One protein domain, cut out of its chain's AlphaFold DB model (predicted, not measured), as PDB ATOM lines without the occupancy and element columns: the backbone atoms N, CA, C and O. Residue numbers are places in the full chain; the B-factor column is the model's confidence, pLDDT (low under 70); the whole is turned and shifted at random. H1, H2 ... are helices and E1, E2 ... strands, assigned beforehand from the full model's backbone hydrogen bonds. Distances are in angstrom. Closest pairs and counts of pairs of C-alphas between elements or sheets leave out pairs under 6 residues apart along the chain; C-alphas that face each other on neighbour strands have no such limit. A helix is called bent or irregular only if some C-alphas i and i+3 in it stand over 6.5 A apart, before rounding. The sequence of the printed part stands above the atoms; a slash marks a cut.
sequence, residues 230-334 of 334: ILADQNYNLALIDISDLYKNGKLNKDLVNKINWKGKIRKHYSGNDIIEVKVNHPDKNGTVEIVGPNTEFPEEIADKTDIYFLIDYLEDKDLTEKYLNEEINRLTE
ATOM      1  N   ILE A 230      -8.668 -17.789 -38.163       50.41
ATOM      2  CA  ILE A 230      -7.954 -17.675 -36.886       50.41
ATOM      3  C   ILE A 230      -7.176 -18.954 -36.612       50.41
ATOM      4  O   ILE A 230      -7.709 -20.057 -36.741       50.41
ATOM      5  N   LEU A 231      -5.912 -18.789 -36.222       49.19
ATOM      6  CA  LEU A 231      -5.042 -19.867 -35.777       49.19
ATOM      7  C   LEU A 231      -4.942 -19.790 -34.257       49.19
ATOM      8  O   LEU A 231      -4.322 -18.880 -33.705       49.19
ATOM      9  N   ALA A 232      -5.604 -20.727 -33.589       50.34
ATOM     10  CA  ALA A 232      -5.528 -20.864 -32.147       50.34
ATOM     11  C   ALA A 232      -4.332 -21.748 -31.750       50.34
ATOM     12  O   ALA A 232      -3.889 -22.604 -32.513       50.34
ATOM     13  N   ASP A 233      -3.776 -21.485 -30.570       54.44
ATOM     14  CA  ASP A 233      -2.791 -22.353 -29.919       54.44
ATOM     15  C   ASP A 233      -3.524 -23.587 -29.358       54.44
ATOM     16  O   ASP A 233      -4.635 -23.450 -28.856       54.44
ATOM     17  N   GLN A 234      -2.910 -24.774 -29.387       54.22
ATOM     18  CA  GLN A 234      -3.488 -26.009 -28.833       54.22
ATOM     19  C   GLN A 234      -3.893 -25.851 -27.360       54.22
ATOM     20  O   GLN A 234      -4.840 -26.483 -26.906       54.22
ATOM     21  N   ASN A 235      -3.220 -24.956 -26.629       66.88
ATOM     22  CA  ASN A 235      -3.534 -24.663 -25.232       66.88
ATOM     23  C   ASN A 235      -4.779 -23.778 -25.043       66.88
ATOM     24  O   ASN A 235      -5.271 -23.659 -23.919       66.88
ATOM     25  N   TYR A 236      -5.269 -23.132 -26.105       71.94
ATOM     26  CA  TYR A 236      -6.332 -22.134 -26.052       71.94
ATOM     27  C   TYR A 236      -7.464 -22.457 -27.026       71.94
ATOM     28  O   TYR A 236      -7.312 -22.443 -28.242       71.94
ATOM     29  N   ASN A 237      -8.657 -22.645 -26.483       83.56
ATOM     30  CA  ASN A 237      -9.893 -22.684 -27.245       83.56
ATOM     31  C   ASN A 237     -10.444 -21.266 -27.453       83.56
ATOM     32  O   ASN A 237     -10.116 -20.347 -26.705       83.56
ATOM     33  N   LEU A 238     -11.333 -21.093 -28.437       87.62
ATOM     34  CA  LEU A 238     -12.053 -19.832 -28.655       87.62
ATOM     35  C   LEU A 238     -13.558 -20.015 -28.474       87.62
ATOM     36  O   LEU A 238     -14.144 -21.005 -28.911       87.62
ATOM     37  N   ALA A 239     -14.212 -19.028 -27.873       91.12
ATOM     38  CA  ALA A 239     -15.663 -18.924 -27.833       91.12
ATOM     39  C   ALA A 239     -16.114 -17.672 -28.579       91.12
ATOM     40  O   ALA A 239     -15.689 -16.566 -28.259       91.12
ATOM     41  N   LEU A 240     -17.003 -17.847 -29.556       91.25
ATOM     42  CA  LEU A 240     -17.692 -16.737 -30.205       91.25
ATOM     43  C   LEU A 240     -18.898 -16.337 -29.367       91.25
ATOM     44  O   LEU A 240     -19.835 -17.128 -29.210       91.25
ATOM     45  N   ILE A 241     -18.892 -15.112 -28.866       93.88
ATOM     46  CA  ILE A 241     -19.916 -14.572 -27.977       93.88
ATOM     47  C   ILE A 241     -20.602 -13.400 -28.661       93.88
ATOM     48  O   ILE A 241     -19.951 -12.510 -29.192       93.88
ATOM     49  N   ASP A 242     -21.928 -13.403 -28.650       94.19
ATOM     50  CA  ASP A 242     -22.735 -12.274 -29.105       94.19
ATOM     51  C   ASP A 242     -22.787 -11.200 -28.009       94.19
ATOM     52  O   ASP A 242     -23.434 -11.396 -26.975       94.19
ATOM     53  N   ILE A 243     -22.085 -10.085 -28.226       94.00
ATOM     54  CA  ILE A 243     -21.997  -8.973 -27.268       94.00
ATOM     55  C   ILE A 243     -22.897  -7.790 -27.654       94.00
ATOM     56  O   ILE A 243     -22.851  -6.748 -27.003       94.00
ATOM     57  N   SER A 244     -23.762  -7.952 -28.663       92.81
ATOM     58  CA  SER A 244     -24.625  -6.895 -29.217       92.81
ATOM     59  C   SER A 244     -25.527  -6.231 -28.168       92.81
ATOM     60  O   SER A 244     -25.783  -5.031 -28.236       92.81
ATOM     61  N   ASP A 245     -25.936  -6.973 -27.134       93.44
ATOM     62  CA  ASP A 245     -26.724  -6.457 -26.004       93.44
ATOM     63  C   ASP A 245     -25.997  -5.366 -25.189       93.44
ATOM     64  O   ASP A 245     -26.649  -4.623 -24.450       93.44
ATOM     65  N   LEU A 246     -24.666  -5.250 -25.299       93.56
ATOM     66  CA  LEU A 246     -23.905  -4.166 -24.668       93.56
ATOM     67  C   LEU A 246     -24.106  -2.827 -25.361       93.56
ATOM     68  O   LEU A 246     -23.854  -1.791 -24.749       93.56
ATOM     69  N   TYR A 247     -24.562  -2.824 -26.610       92.44
ATOM     70  CA  TYR A 247     -24.679  -1.614 -27.399       92.44
ATOM     71  C   TYR A 247     -26.117  -1.123 -27.403       92.44
ATOM     72  O   TYR A 247     -27.043  -1.793 -27.856       92.44
ATOM     73  N   LYS A 248     -26.317   0.100 -26.910       89.75
ATOM     74  CA  LYS A 248     -27.618   0.769 -26.940       89.75
ATOM     75  C   LYS A 248     -27.508   2.038 -27.765       89.75
ATOM     76  O   LYS A 248     -26.808   2.966 -27.374       89.75
ATOM     77  N   ASN A 249     -28.242   2.087 -28.879       88.69
ATOM     78  CA  ASN A 249     -28.167   3.178 -29.861       88.69
ATOM     79  C   ASN A 249     -26.723   3.399 -30.352       88.69
ATOM     80  O   ASN A 249     -26.211   4.516 -30.298       88.69
ATOM     81  N   GLY A 250     -26.044   2.302 -30.700       87.69
ATOM     82  CA  GLY A 250     -24.673   2.325 -31.208       87.69
ATOM     83  C   GLY A 250     -23.590   2.651 -30.179       87.69
ATOM     84  O   GLY A 250     -22.436   2.719 -30.563       87.69
ATOM     85  N   LYS A 251     -23.911   2.847 -28.891       92.31
ATOM     86  CA  LYS A 251     -22.922   3.166 -27.845       92.31
ATOM     87  C   LYS A 251     -22.762   2.029 -26.847       92.31
ATOM     88  O   LYS A 251     -23.768   1.477 -26.386       92.31
ATOM     89  N   LEU A 252     -21.515   1.742 -26.484       93.44
ATOM     90  CA  LEU A 252     -21.169   0.742 -25.481       93.44
ATOM     91  C   LEU A 252     -21.717   1.136 -24.095       93.44
ATOM     92  O   LEU A 252     -21.503   2.245 -23.606       93.44
ATOM     93  N   ASN A 253     -22.434   0.221 -23.440       94.19
ATOM     94  CA  ASN A 253     -22.996   0.409 -22.105       94.19
ATOM     95  C   ASN A 253     -22.377  -0.579 -21.108       94.19
ATOM     96  O   ASN A 253     -22.874  -1.690 -20.902       94.19
ATOM     97  N   LYS A 254     -21.308  -0.128 -20.443       92.38
ATOM     98  CA  LYS A 254     -20.510  -0.921 -19.494       92.38
ATOM     99  C   LYS A 254     -21.329  -1.390 -18.273       92.38
ATOM    100  O   LYS A 254     -21.100  -2.477 -17.750       92.38
ATOM    101  N   ASP A 255     -22.386  -0.666 -17.886       92.88
ATOM    102  CA  ASP A 255     -23.259  -1.041 -16.757       92.88
ATOM    103  C   ASP A 255     -24.090  -2.314 -17.010       92.88
ATOM    104  O   ASP A 255     -24.735  -2.838 -16.087       92.88
ATOM    105  N   LEU A 256     -24.160  -2.781 -18.260       93.38
ATOM    106  CA  LEU A 256     -24.885  -3.994 -18.632       93.38
ATOM    107  C   LEU A 256     -24.046  -5.260 -18.493       93.38
ATOM    108  O   LEU A 256     -24.649  -6.330 -18.419       93.38
ATOM    109  N   VAL A 257     -22.715  -5.159 -18.388       92.62
ATOM    110  CA  VAL A 257     -21.832  -6.334 -18.431       92.62
ATOM    111  C   VAL A 257     -22.232  -7.373 -17.387       92.62
ATOM    112  O   VAL A 257     -22.523  -8.515 -17.721       92.62
ATOM    113  N   ASN A 258     -22.404  -6.936 -16.139       92.44
ATOM    114  CA  ASN A 258     -22.766  -7.812 -15.020       92.44
ATOM    115  C   ASN A 258     -24.261  -8.195 -14.972       92.44
ATOM    116  O   ASN A 258     -24.700  -8.849 -14.025       92.44
ATOM    117  N   LYS A 259     -25.076  -7.735 -15.934       95.12
ATOM    118  CA  LYS A 259     -26.518  -8.036 -16.016       95.12
ATOM    119  C   LYS A 259     -26.853  -9.062 -17.101       95.12
ATOM    120  O   LYS A 259     -27.980  -9.556 -17.124       95.12
ATOM    121  N   ILE A 260     -25.917  -9.352 -18.002       95.81
ATOM    122  CA  ILE A 260     -26.106 -10.279 -19.120       95.81
ATOM    123  C   ILE A 260     -25.660 -11.679 -18.688       95.81
ATOM    124  O   ILE A 260     -24.665 -11.830 -17.992       95.81
ATOM    125  N   ASN A 261     -26.415 -12.707 -19.090       96.31
ATOM    126  CA  ASN A 261     -26.012 -14.108 -18.942       96.31
ATOM    127  C   ASN A 261     -25.141 -14.506 -20.141       96.31
ATOM    128  O   ASN A 261     -25.666 -14.916 -21.183       96.31
ATOM    129  N   TRP A 262     -23.826 -14.362 -20.000       95.62
ATOM    130  CA  TRP A 262     -22.856 -14.541 -21.079       95.62
ATOM    131  C   TRP A 262     -22.771 -15.964 -21.579       95.62
ATOM    132  O   TRP A 262     -22.653 -16.189 -22.783       95.62
ATOM    133  N   LYS A 263     -22.920 -16.944 -20.686       95.69
ATOM    134  CA  LYS A 263     -22.947 -18.347 -21.094       95.69
ATOM    135  C   LYS A 263     -24.096 -18.631 -22.067       95.69
ATOM    136  O   LYS A 263     -23.938 -19.427 -22.987       95.69
ATOM    137  N   GLY A 264     -25.229 -17.941 -21.909       95.38
ATOM    138  CA  GLY A 264     -26.356 -17.999 -22.846       95.38
ATOM    139  C   GLY A 264     -26.136 -17.249 -24.167       95.38
ATOM    140  O   GLY A 264     -26.935 -17.406 -25.091       95.38
ATOM    141  N   LYS A 265     -25.077 -16.439 -24.266       96.25
ATOM    142  CA  LYS A 265     -24.701 -15.657 -25.454       96.25
ATOM    143  C   LYS A 265     -23.599 -16.305 -26.293       96.25
ATOM    144  O   LYS A 265     -23.314 -15.816 -27.386       96.25
ATOM    145  N   ILE A 266     -23.016 -17.413 -25.835       95.00
ATOM    146  CA  ILE A 266     -22.055 -18.185 -26.628       95.00
ATOM    147  C   ILE A 266     -22.778 -18.783 -27.839       95.00
ATOM    148  O   ILE A 266     -23.772 -19.499 -27.708       95.00
ATOM    149  N   ARG A 267     -22.274 -18.486 -29.036       93.06
ATOM    150  CA  ARG A 267     -22.816 -18.979 -30.307       93.06
ATOM    151  C   ARG A 267     -22.091 -20.216 -30.801       93.06
ATOM    152  O   ARG A 267     -22.721 -21.103 -31.372       93.06
ATOM    153  N   LYS A 268     -20.775 -20.269 -30.602       91.25
ATOM    154  CA  LYS A 268     -19.937 -21.368 -31.074       91.25
ATOM    155  C   LYS A 268     -18.679 -21.491 -30.226       91.25
ATOM    156  O   LYS A 268     -18.117 -20.482 -29.810       91.25
ATOM    157  N   HIS A 269     -18.257 -22.730 -30.008       92.00
ATOM    158  CA  HIS A 269     -16.950 -23.067 -29.461       92.00
ATOM    159  C   HIS A 269     -16.046 -23.540 -30.590       92.00
ATOM    160  O   HIS A 269     -16.508 -24.211 -31.519       92.00
ATOM    161  N   TYR A 270     -14.772 -23.219 -30.471       83.50
ATOM    162  CA  TYR A 270     -13.734 -23.657 -31.375       83.50
ATOM    163  C   TYR A 270     -12.591 -24.269 -30.580       83.50
ATOM    164  O   TYR A 270     -12.162 -23.710 -29.570       83.50
ATOM    165  N   SER A 271     -12.128 -25.419 -31.057       78.81
ATOM    166  CA  SER A 271     -10.966 -26.105 -30.512       78.81
ATOM    167  C   SER A 271      -9.692 -25.370 -30.920       78.81
ATOM    168  O   SER A 271      -9.552 -25.004 -32.086       78.81
ATOM    169  N   GLY A 272      -8.752 -25.220 -29.987       67.88
ATOM    170  CA  GLY A 272      -7.395 -24.737 -30.262       67.88
ATOM    171  C   GLY A 272      -6.606 -25.631 -31.221       67.88
ATOM    172  O   GLY A 272      -5.632 -25.204 -31.829       67.88
ATOM    173  N   ASN A 273      -7.059 -26.875 -31.394       58.50
ATOM    174  CA  ASN A 273      -6.443 -27.858 -32.281       58.50
ATOM    175  C   ASN A 273      -6.912 -27.754 -33.743       58.50
ATOM    176  O   ASN A 273      -6.369 -28.452 -34.599       58.50
ATOM    177  N   ASP A 274      -7.915 -26.918 -34.033       53.97
ATOM    178  CA  ASP A 274      -8.527 -26.804 -35.357       53.97
ATOM    179  C   ASP A 274      -8.205 -25.457 -36.026       53.97
ATOM    180  O   ASP A 274      -7.984 -24.439 -35.370       53.97
ATOM    181  N   ILE A 275      -8.247 -25.426 -37.362       53.84
ATOM    182  CA  ILE A 275      -8.298 -24.166 -38.115       53.84
ATOM    183  C   ILE A 275      -9.703 -23.585 -37.967       53.84
ATOM    184  O   ILE A 275     -10.699 -24.245 -38.277       53.84
ATOM    185  N   ILE A 276      -9.784 -22.335 -37.514       58.38
ATOM    186  CA  ILE A 276     -11.052 -21.715 -37.150       58.38
ATOM    187  C   ILE A 276     -11.521 -20.784 -38.263       58.38
ATOM    188  O   ILE A 276     -10.940 -19.726 -38.500       58.38
ATOM    189  N   GLU A 277     -12.630 -21.164 -38.894       63.34
ATOM    190  CA  GLU A 277     -13.411 -20.296 -39.772       63.34
ATOM    191  C   GLU A 277     -14.649 -19.797 -39.014       63.34
ATOM    192  O   GLU A 277     -15.541 -20.575 -38.627       63.34
ATOM    193  N   VAL A 278     -14.702 -18.485 -38.773       60.25
ATOM    194  CA  VAL A 278     -15.793 -17.879 -38.009       60.25
ATOM    195  C   VAL A 278     -16.957 -17.569 -38.939       60.25
ATOM    196  O   VAL A 278     -16.960 -16.587 -39.670       60.25
ATOM    197  N   LYS A 279     -17.980 -18.423 -38.881       65.88
ATOM    198  CA  LYS A 279     -19.223 -18.266 -39.642       65.88
ATOM    199  C   LYS A 279     -20.337 -17.759 -38.743       65.88
ATOM    200  O   LYS A 279     -20.748 -18.453 -37.809       65.88
ATOM    201  N   VAL A 280     -20.855 -16.580 -39.067       68.00
ATOM    202  CA  VAL A 280     -22.038 -16.001 -38.433       68.00
ATOM    203  C   VAL A 280     -23.154 -15.933 -39.464       68.00
ATOM    204  O   VAL A 280     -22.997 -15.343 -40.528       68.00
ATOM    205  N   ASN A 281     -24.299 -16.536 -39.149       66.62
ATOM    206  CA  ASN A 281     -25.487 -16.391 -39.983       66.62
ATOM    207  C   ASN A 281     -26.148 -15.052 -39.662       66.62
ATOM    208  O   ASN A 281     -26.698 -14.900 -38.572       66.62
ATOM    209  N   HIS A 282     -26.113 -14.113 -40.606       62.22
ATOM    210  CA  HIS A 282     -26.753 -12.814 -40.437       62.22
ATOM    211  C   HIS A 282     -28.292 -12.971 -40.439       62.22
ATOM    212  O   HIS A 282     -28.847 -13.449 -41.435       62.22
ATOM    213  N   PRO A 283     -29.012 -12.599 -39.361       53.31
ATOM    214  CA  PRO A 283     -30.464 -12.772 -39.295       53.31
ATOM    215  C   PRO A 283     -31.237 -11.743 -40.143       53.31
ATOM    216  O   PRO A 283     -32.283 -12.081 -40.700       53.31
ATOM    217  N   ASP A 284     -30.734 -10.510 -40.273       62.09
ATOM    218  CA  ASP A 284     -31.340  -9.447 -41.097       62.09
ATOM    219  C   ASP A 284     -30.581  -9.248 -42.424       62.09
ATOM    220  O   ASP A 284     -29.366  -9.150 -42.434       62.09
ATOM    221  N   LYS A 285     -31.258  -9.137 -43.570       58.69
ATOM    222  CA  LYS A 285     -30.567  -8.925 -44.862       58.69
ATOM    223  C   LYS A 285     -29.889  -7.553 -44.981       58.69
ATOM    224  O   LYS A 285     -29.103  -7.364 -45.902       58.69
ATOM    225  N   ASN A 286     -30.222  -6.612 -44.095       57.38
ATOM    226  CA  ASN A 286     -29.779  -5.218 -44.171       57.38
ATOM    227  C   ASN A 286     -28.894  -4.771 -42.992       57.38
ATOM    228  O   ASN A 286     -28.623  -3.575 -42.884       57.38
ATOM    229  N   GLY A 287     -28.518  -5.674 -42.084       64.69
ATOM    230  CA  GLY A 287     -27.600  -5.340 -40.992       64.69
ATOM    231  C   GLY A 287     -26.137  -5.513 -41.395       64.69
ATOM    232  O   GLY A 287     -25.825  -6.011 -42.480       64.69
ATOM    233  N   THR A 288     -25.247  -5.085 -40.508       69.50
ATOM    234  CA  THR A 288     -23.810  -5.366 -40.585       69.50
ATOM    235  C   THR A 288     -23.417  -6.311 -39.459       69.50
ATOM    236  O   THR A 288     -23.951  -6.222 -38.358       69.50
ATOM    237  N   VAL A 289     -22.469  -7.207 -39.724       70.94
ATOM    238  CA  VAL A 289     -21.859  -8.052 -38.692       70.94
ATOM    239  C   VAL A 289     -20.426  -7.603 -38.495       70.94
ATOM    240  O   VAL A 289     -19.678  -7.471 -39.462       70.94
ATOM    241  N   GLU A 290     -20.050  -7.404 -37.241       72.88
ATOM    242  CA  GLU A 290     -18.676  -7.138 -36.845       72.88
ATOM    243  C   GLU A 290     -18.184  -8.277 -35.951       72.88
ATOM    244  O   GLU A 290     -18.852  -8.663 -34.992       72.88
ATOM    245  N   ILE A 291     -17.031  -8.854 -36.290       73.06
ATOM    246  CA  ILE A 291     -16.372  -9.877 -35.475       73.06
ATOM    247  C   ILE A 291     -15.079  -9.268 -34.958       73.06
ATOM    248  O   ILE A 291     -14.190  -8.922 -35.735       73.06
ATOM    249  N   VAL A 292     -14.978  -9.167 -33.641       74.38
ATOM    250  CA  VAL A 292     -13.813  -8.626 -32.959       74.38
ATOM    251  C   VAL A 292     -12.955  -9.780 -32.443       74.38
ATOM    252  O   VAL A 292     -13.452 -10.744 -31.849       74.38
ATOM    253  N   GLY A 293     -11.657  -9.694 -32.728       72.12
ATOM    254  CA  GLY A 293     -10.672 -10.694 -32.331       72.12
ATOM    255  C   GLY A 293     -10.429 -10.730 -30.817       72.12
ATOM    256  O   GLY A 293     -10.753  -9.773 -30.109       72.12
ATOM    257  N   PRO A 294      -9.813 -11.811 -30.311       71.56
ATOM    258  CA  PRO A 294      -9.476 -11.929 -28.897       71.56
ATOM    259  C   PRO A 294      -8.543 -10.810 -28.448       71.56
ATOM    260  O   PRO A 294      -7.757 -10.281 -29.236       71.56
ATOM    261  N   ASN A 295      -8.629 -10.457 -27.164       71.81
ATOM    262  CA  ASN A 295      -7.787  -9.437 -26.531       71.81
ATOM    263  C   ASN A 295      -7.844  -8.039 -27.183       71.81
ATOM    264  O   ASN A 295      -6.944  -7.229 -26.970       71.81
ATOM    265  N   THR A 296      -8.889  -7.749 -27.961       73.12
ATOM    266  CA  THR A 296      -9.122  -6.429 -28.563       73.12
ATOM    267  C   THR A 296     -10.124  -5.646 -27.718       73.12
ATOM    268  O   THR A 296     -11.134  -6.199 -27.288       73.12
ATOM    269  N   GLU A 297      -9.857  -4.364 -27.470       78.31
ATOM    270  CA  GLU A 297     -10.806  -3.477 -26.785       78.31
ATOM    271  C   GLU A 297     -12.124  -3.385 -27.562       78.31
ATOM    272  O   GLU A 297     -12.148  -3.427 -28.797       78.31
ATOM    273  N   PHE A 298     -13.237  -3.258 -26.841       82.75
ATOM    274  CA  PHE A 298     -14.533  -3.087 -27.487       82.75
ATOM    275  C   PHE A 298     -14.621  -1.713 -28.162       82.75
ATOM    276  O   PHE A 298     -14.227  -0.712 -27.558       82.75
ATOM    277  N   PRO A 299     -15.169  -1.624 -29.387       81.00
ATOM    278  CA  PRO A 299     -15.410  -0.328 -30.003       81.00
ATOM    279  C   PRO A 299     -16.364   0.500 -29.130       81.00
ATOM    280  O   PRO A 299     -17.406   0.029 -28.697       81.00
ATOM    281  N   GLU A 300     -16.029   1.763 -28.865       89.69
ATOM    282  CA  GLU A 300     -16.898   2.642 -28.062       89.69
ATOM    283  C   GLU A 300     -18.206   2.989 -28.805       89.69
ATOM    284  O   GLU A 300     -19.252   3.220 -28.186       89.69
ATOM    285  N   GLU A 301     -18.159   2.989 -30.144       87.94
ATOM    286  CA  GLU A 301     -19.300   3.246 -31.020       87.94
ATOM    287  C   GLU A 301     -19.362   2.245 -32.181       87.94
ATOM    288  O   GLU A 301     -18.344   1.937 -32.798       87.94
ATOM    289  N   ILE A 302     -20.571   1.787 -32.509       81.88
ATOM    290  CA  ILE A 302     -20.864   0.929 -33.664       81.88
ATOM    291  C   ILE A 302     -22.006   1.524 -34.491       81.88
ATOM    292  O   ILE A 302     -22.817   2.309 -33.988       81.88
ATOM    293  N   ALA A 303     -22.100   1.141 -35.764       78.56
ATOM    294  CA  ALA A 303     -23.205   1.570 -36.615       78.56
ATOM    295  C   ALA A 303     -24.548   0.993 -36.127       78.56
ATOM    296  O   ALA A 303     -24.615  -0.131 -35.621       78.56
ATOM    297  N   ASP A 304     -25.636   1.745 -36.311       77.75
ATOM    298  CA  ASP A 304     -26.982   1.267 -35.992       77.75
ATOM    299  C   ASP A 304     -27.292  -0.039 -36.742       77.75
ATOM    300  O   ASP A 304     -27.055  -0.140 -37.944       77.75
ATOM    301  N   LYS A 305     -27.894  -1.009 -36.036       79.00
ATOM    302  CA  LYS A 305     -28.203  -2.363 -36.544       79.00
ATOM    303  C   LYS A 305     -26.969  -3.212 -36.893       79.00
ATOM    304  O   LYS A 305     -27.043  -4.051 -37.792       79.00
ATOM    305  N   THR A 306     -25.863  -2.998 -36.185       76.56
ATOM    306  CA  THR A 306     -24.706  -3.898 -36.235       76.56
ATOM    307  C   THR A 306     -24.837  -4.974 -35.164       76.56
ATOM    308  O   THR A 306     -24.958  -4.642 -33.984       76.56
ATOM    309  N   ASP A 307     -24.793  -6.242 -35.570       80.81
ATOM    310  CA  ASP A 307     -24.592  -7.364 -34.653       80.81
ATOM    311  C   ASP A 307     -23.083  -7.528 -34.436       80.81
ATOM    312  O   ASP A 307     -22.317  -7.651 -35.394       80.81
ATOM    313  N   ILE A 308     -22.640  -7.517 -33.181       84.56
ATOM    314  CA  ILE A 308     -21.221  -7.581 -32.832       84.56
ATOM    315  C   ILE A 308     -20.922  -8.854 -32.047       84.56
ATOM    316  O   ILE A 308     -21.517  -9.156 -31.008       84.56
ATOM    317  N   TYR A 309     -19.961  -9.605 -32.566       84.69
ATOM    318  CA  TYR A 309     -19.482 -10.840 -31.980       84.69
ATOM    319  C   TYR A 309     -18.050 -10.664 -31.525       84.69
ATOM    320  O   TYR A 309     -17.237 -10.033 -32.194       84.69
ATOM    321  N   PHE A 310     -17.735 -11.274 -30.396       86.19
ATOM    322  CA  PHE A 310     -16.416 -11.223 -29.808       86.19
ATOM    323  C   PHE A 310     -15.867 -12.631 -29.643       86.19
ATOM    324  O   PHE A 310     -16.593 -13.547 -29.251       86.19
ATOM    325  N   LEU A 311     -14.590 -12.810 -29.948       85.50
ATOM    326  CA  LEU A 311     -13.889 -14.065 -29.720       85.50
ATOM    327  C   LEU A 311     -13.144 -13.991 -28.400       85.50
ATOM    328  O   LEU A 311     -12.235 -13.187 -28.251       85.50
ATOM    329  N   ILE A 312     -13.518 -14.836 -27.448       87.31
ATOM    330  CA  ILE A 312     -12.808 -14.959 -26.175       87.31
ATOM    331  C   ILE A 312     -11.949 -16.214 -26.212       87.31
ATOM    332  O   ILE A 312     -12.471 -17.306 -26.454       87.31
ATOM    333  N   ASP A 313     -10.653 -16.060 -25.967       86.62
ATOM    334  CA  ASP A 313      -9.730 -17.163 -25.741       86.62
ATOM    335  C   ASP A 313      -9.831 -17.688 -24.309       86.62
ATOM    336  O   ASP A 313      -9.994 -16.935 -23.352       86.62
ATOM    337  N   TYR A 314      -9.765 -19.006 -24.157       86.25
ATOM    338  CA  TYR A 314      -9.786 -19.672 -22.859       86.25
ATOM    339  C   TYR A 314      -8.930 -20.934 -22.896       86.25
ATOM    340  O   TYR A 314      -8.830 -21.585 -23.930       86.25
ATOM    341  N   LEU A 315      -8.305 -21.285 -21.770       80.81
ATOM    342  CA  LEU A 315      -7.464 -22.483 -21.684       80.81
ATOM    343  C   LEU A 315      -8.289 -23.760 -21.900       80.81
ATOM    344  O   LEU A 315      -9.440 -23.825 -21.466       80.81
ATOM    345  N   GLU A 316      -7.698 -24.773 -22.538       74.38
ATOM    346  CA  GLU A 316      -8.377 -26.036 -22.870       74.38
ATOM    347  C   GLU A 316      -9.012 -26.723 -21.648       74.38
ATOM    348  O   GLU A 316     -10.118 -27.257 -21.730       74.38
ATOM    349  N   ASP A 317      -8.346 -26.646 -20.497       77.50
ATOM    350  CA  ASP A 317      -8.766 -27.245 -19.230       77.50
ATOM    351  C   ASP A 317      -9.691 -26.347 -18.389       77.50
ATOM    352  O   ASP A 317     -10.172 -26.760 -17.327       77.50
ATOM    353  N   LYS A 318      -9.959 -25.115 -18.841       83.12
ATOM    354  CA  LYS A 318     -10.729 -24.128 -18.085       83.12
ATOM    355  C   LYS A 318     -12.175 -24.066 -18.557       83.12
ATOM    356  O   LYS A 318     -12.482 -23.664 -19.677       83.12
ATOM    357  N   ASP A 319     -13.094 -24.352 -17.639       88.44
ATOM    358  CA  ASP A 319     -14.519 -24.162 -17.889       88.44
ATOM    359  C   ASP A 319     -14.867 -22.676 -18.084       88.44
ATOM    360  O   ASP A 319     -14.586 -21.823 -17.230       88.44
ATOM    361  N   LEU A 320     -15.595 -22.381 -19.166       91.38
ATOM    362  CA  LEU A 320     -16.244 -21.090 -19.410       91.38
ATOM    363  C   LEU A 320     -17.419 -20.886 -18.443       91.38
ATOM    364  O   LEU A 320     -18.600 -21.055 -18.768       91.38
ATOM    365  N   THR A 321     -17.080 -20.570 -17.195       94.94
ATOM    366  CA  THR A 321     -18.045 -20.195 -16.163       94.94
ATOM    367  C   THR A 321     -18.551 -18.773 -16.384       94.94
ATOM    368  O   THR A 321     -17.849 -17.920 -16.922       94.94
ATOM    369  N   GLU A 322     -19.758 -18.490 -15.894       94.62
ATOM    370  CA  GLU A 322     -20.343 -17.146 -15.958       94.62
ATOM    371  C   GLU A 322     -19.448 -16.098 -15.281       94.62
ATOM    372  O   GLU A 322     -19.317 -14.974 -15.755       94.62
ATOM    373  N   LYS A 323     -18.782 -16.483 -14.187       94.31
ATOM    374  CA  LYS A 323     -17.824 -15.624 -13.490       94.31
ATOM    375  C   LYS A 323     -16.632 -15.269 -14.385       94.31
ATOM    376  O   LYS A 323     -16.301 -14.096 -14.480       94.31
ATOM    377  N   TYR A 324     -16.030 -16.262 -15.045       93.69
ATOM    378  CA  TYR A 324     -14.891 -16.037 -15.938       93.69
ATOM    379  C   TYR A 324     -15.258 -15.127 -17.115       93.69
ATOM    380  O   TYR A 324     -14.542 -14.176 -17.394       93.69
ATOM    381  N   LEU A 325     -16.407 -15.371 -17.752       94.50
ATOM    382  CA  LEU A 325     -16.883 -14.539 -18.860       94.50
ATOM    383  C   LEU A 325     -17.137 -13.090 -18.428       94.50
ATOM    384  O   LEU A 325     -16.757 -12.171 -19.144       94.50
ATOM    385  N   ASN A 326     -17.726 -12.878 -17.247       93.44
ATOM    386  CA  ASN A 326     -17.898 -11.530 -16.704       93.44
ATOM    387  C   ASN A 326     -16.555 -10.846 -16.428       93.44
ATOM    388  O   ASN A 326     -16.406  -9.672 -16.743       93.44
ATOM    389  N   GLU A 327     -15.583 -11.545 -15.836       92.38
ATOM    390  CA  GLU A 327     -14.244 -10.990 -15.590       92.38
ATOM    391  C   GLU A 327     -13.561 -10.589 -16.904       92.38
ATOM    392  O   GLU A 327     -13.057  -9.472 -17.017       92.38
ATOM    393  N   GLU A 328     -13.615 -11.457 -17.912       90.69
ATOM    394  CA  GLU A 328     -12.965 -11.232 -19.201       90.69
ATOM    395  C   GLU A 328     -13.618 -10.095 -19.994       90.69
ATOM    396  O   GLU A 328     -12.935  -9.215 -20.507       90.69
ATOM    397  N   ILE A 329     -14.951 -10.053 -20.036       91.44
ATOM    398  CA  ILE A 329     -15.685  -8.990 -20.728       91.44
ATOM    399  C   ILE A 329     -15.519  -7.652 -20.007       91.44
ATOM    400  O   ILE A 329     -15.309  -6.645 -20.674       91.44
ATOM    401  N   ASN A 330     -15.551  -7.621 -18.666       91.31
ATOM    402  CA  ASN A 330     -15.276  -6.387 -17.924       91.31
ATOM    403  C   ASN A 330     -13.869  -5.862 -18.251       91.31
ATOM    404  O   ASN A 330     -13.735  -4.684 -18.570       91.31
ATOM    405  N   ARG A 331     -12.850  -6.737 -18.271       89.19
ATOM    406  CA  ARG A 331     -11.471  -6.372 -18.638       89.19
ATOM    407  C   ARG A 331     -11.381  -5.733 -20.024       89.19
ATOM    408  O   ARG A 331     -10.608  -4.804 -20.209       89.19
ATOM    409  N   LEU A 332     -12.149  -6.228 -20.993       81.31
ATOM    410  CA  LEU A 332     -12.157  -5.719 -22.372       81.31
ATOM    411  C   LEU A 332     -12.983  -4.434 -22.546       81.31
ATOM    412  O   LEU A 332     -12.911  -3.793 -23.594       81.31
ATOM    413  N   THR A 333     -13.772  -4.072 -21.531       84.94
ATOM    414  CA  THR A 333     -14.528  -2.814 -21.482       84.94
ATOM    415  C   THR A 333     -13.843  -1.709 -20.682       84.94
ATOM    416  O   THR A 333     -14.329  -0.580 -20.737       84.94
ATOM    417  N   GLU A 334     -12.793  -1.996 -19.910       81.88
ATOM    418  CA  GLU A 334     -12.058  -0.999 -19.106       81.88
ATOM    419  C   GLU A 334     -11.153  -0.114 -19.965       81.88
ATOM    420  O   GLU A 334     -11.312   1.127 -19.855       81.88
TER     421      GLU A 334
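This is residues 230 to 334 of the 334 residues of an uncharacterized protein of Flavobacteriia bacterium 40-80 (UniProt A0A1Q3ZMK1). Picture a strongly twisted sheet of four strands, with three helices gathered at one side of the body and the small strand E3, with the stretch that follows it, at the opposite side. H3 is the longest of the helices and touches both H1 and H2, while E5, the longest strand, runs through the middle of the body. The 105 printed residues hold three named helices and five named strands, in the order E1 H1 H2 E2 E3 E4 E5 H3; the sheet's order is E2 E1 E5 E4, mixed. The class is mixed, helices and strands, with 52 residues, under half, in named elements. The whole is compact, with a radius of gyration of the C-alphas of 13.5 A and spans of 38 by 30 by 21 A.

Find C-alpha 236 at (-6.332, -22.134, -26.052); from there E1, residues 236 to 242, runs 19.4 A. Next come H1, residues 254 to 259, and H2, residues 262 to 265. H1 is irregular: C-alphas 255 and 258 are 7.0 A apart. E2 takes residues 266 to 270 over 11.0 A, E3 residues 275 to 277, and E4 residues 288 to 292 over 13.0 A. At C-alpha 306, (-24.706, -3.898, -36.235), begins E5, residues 306 to 315, 29.2 A long. H3, residues 322 to 333, runs 16.4 A and ends at C-alpha 333, (-14.528, -2.814, -21.482).

Begin with the inner strands E1 and E5, antiparallel at 156 degrees, where N 239 and O 312 are 2.8 A apart, within hydrogen-bond range. On the other side of E1, E2 is antiparallel to it at 157 degrees, with N 240 and O 268 at 2.9 A. The edge strand E4 is parallel to E5 at 21 degrees, with N 292 and O 309 at 2.8 A. E3 pairs with no named strand, but its residues 275 to 276 pair, antiparallel, with residues 230 to 231. H3 only grazes the sheet with residues 324 to 329, and H2 only grazes it with residues 262 to 265. H1 is not on the sheet. H1 touches H3 at a shallow tilt of 4 degrees, opposite ways; their closest C-alphas, of Asn 258 and Asn 326, are 6.4 A apart. H3 touches H2 with residues 322 to 326 alone, the closest C-alphas being those of Lys 263 and Glu 322, 5.9 A. In H3 every O i to N i+4 pair is within hydrogen-bond range; H1 has 0 of 2, but 2 of 3 O i to N i+3 pairs, and H2 is too short for an O i to N i+4 pair.

The C-alphas farthest apart, of Asn 286 and Asp 317, are 39.4 A apart. The printed part has no cut and ends at residue 334, the chain's last. The links E1 to H1 and E4 to E5 are long. Look for low confidence, pLDDT under 70, at residues 230 to 235 and 272 to 288; the mean of the printed part is 81.0.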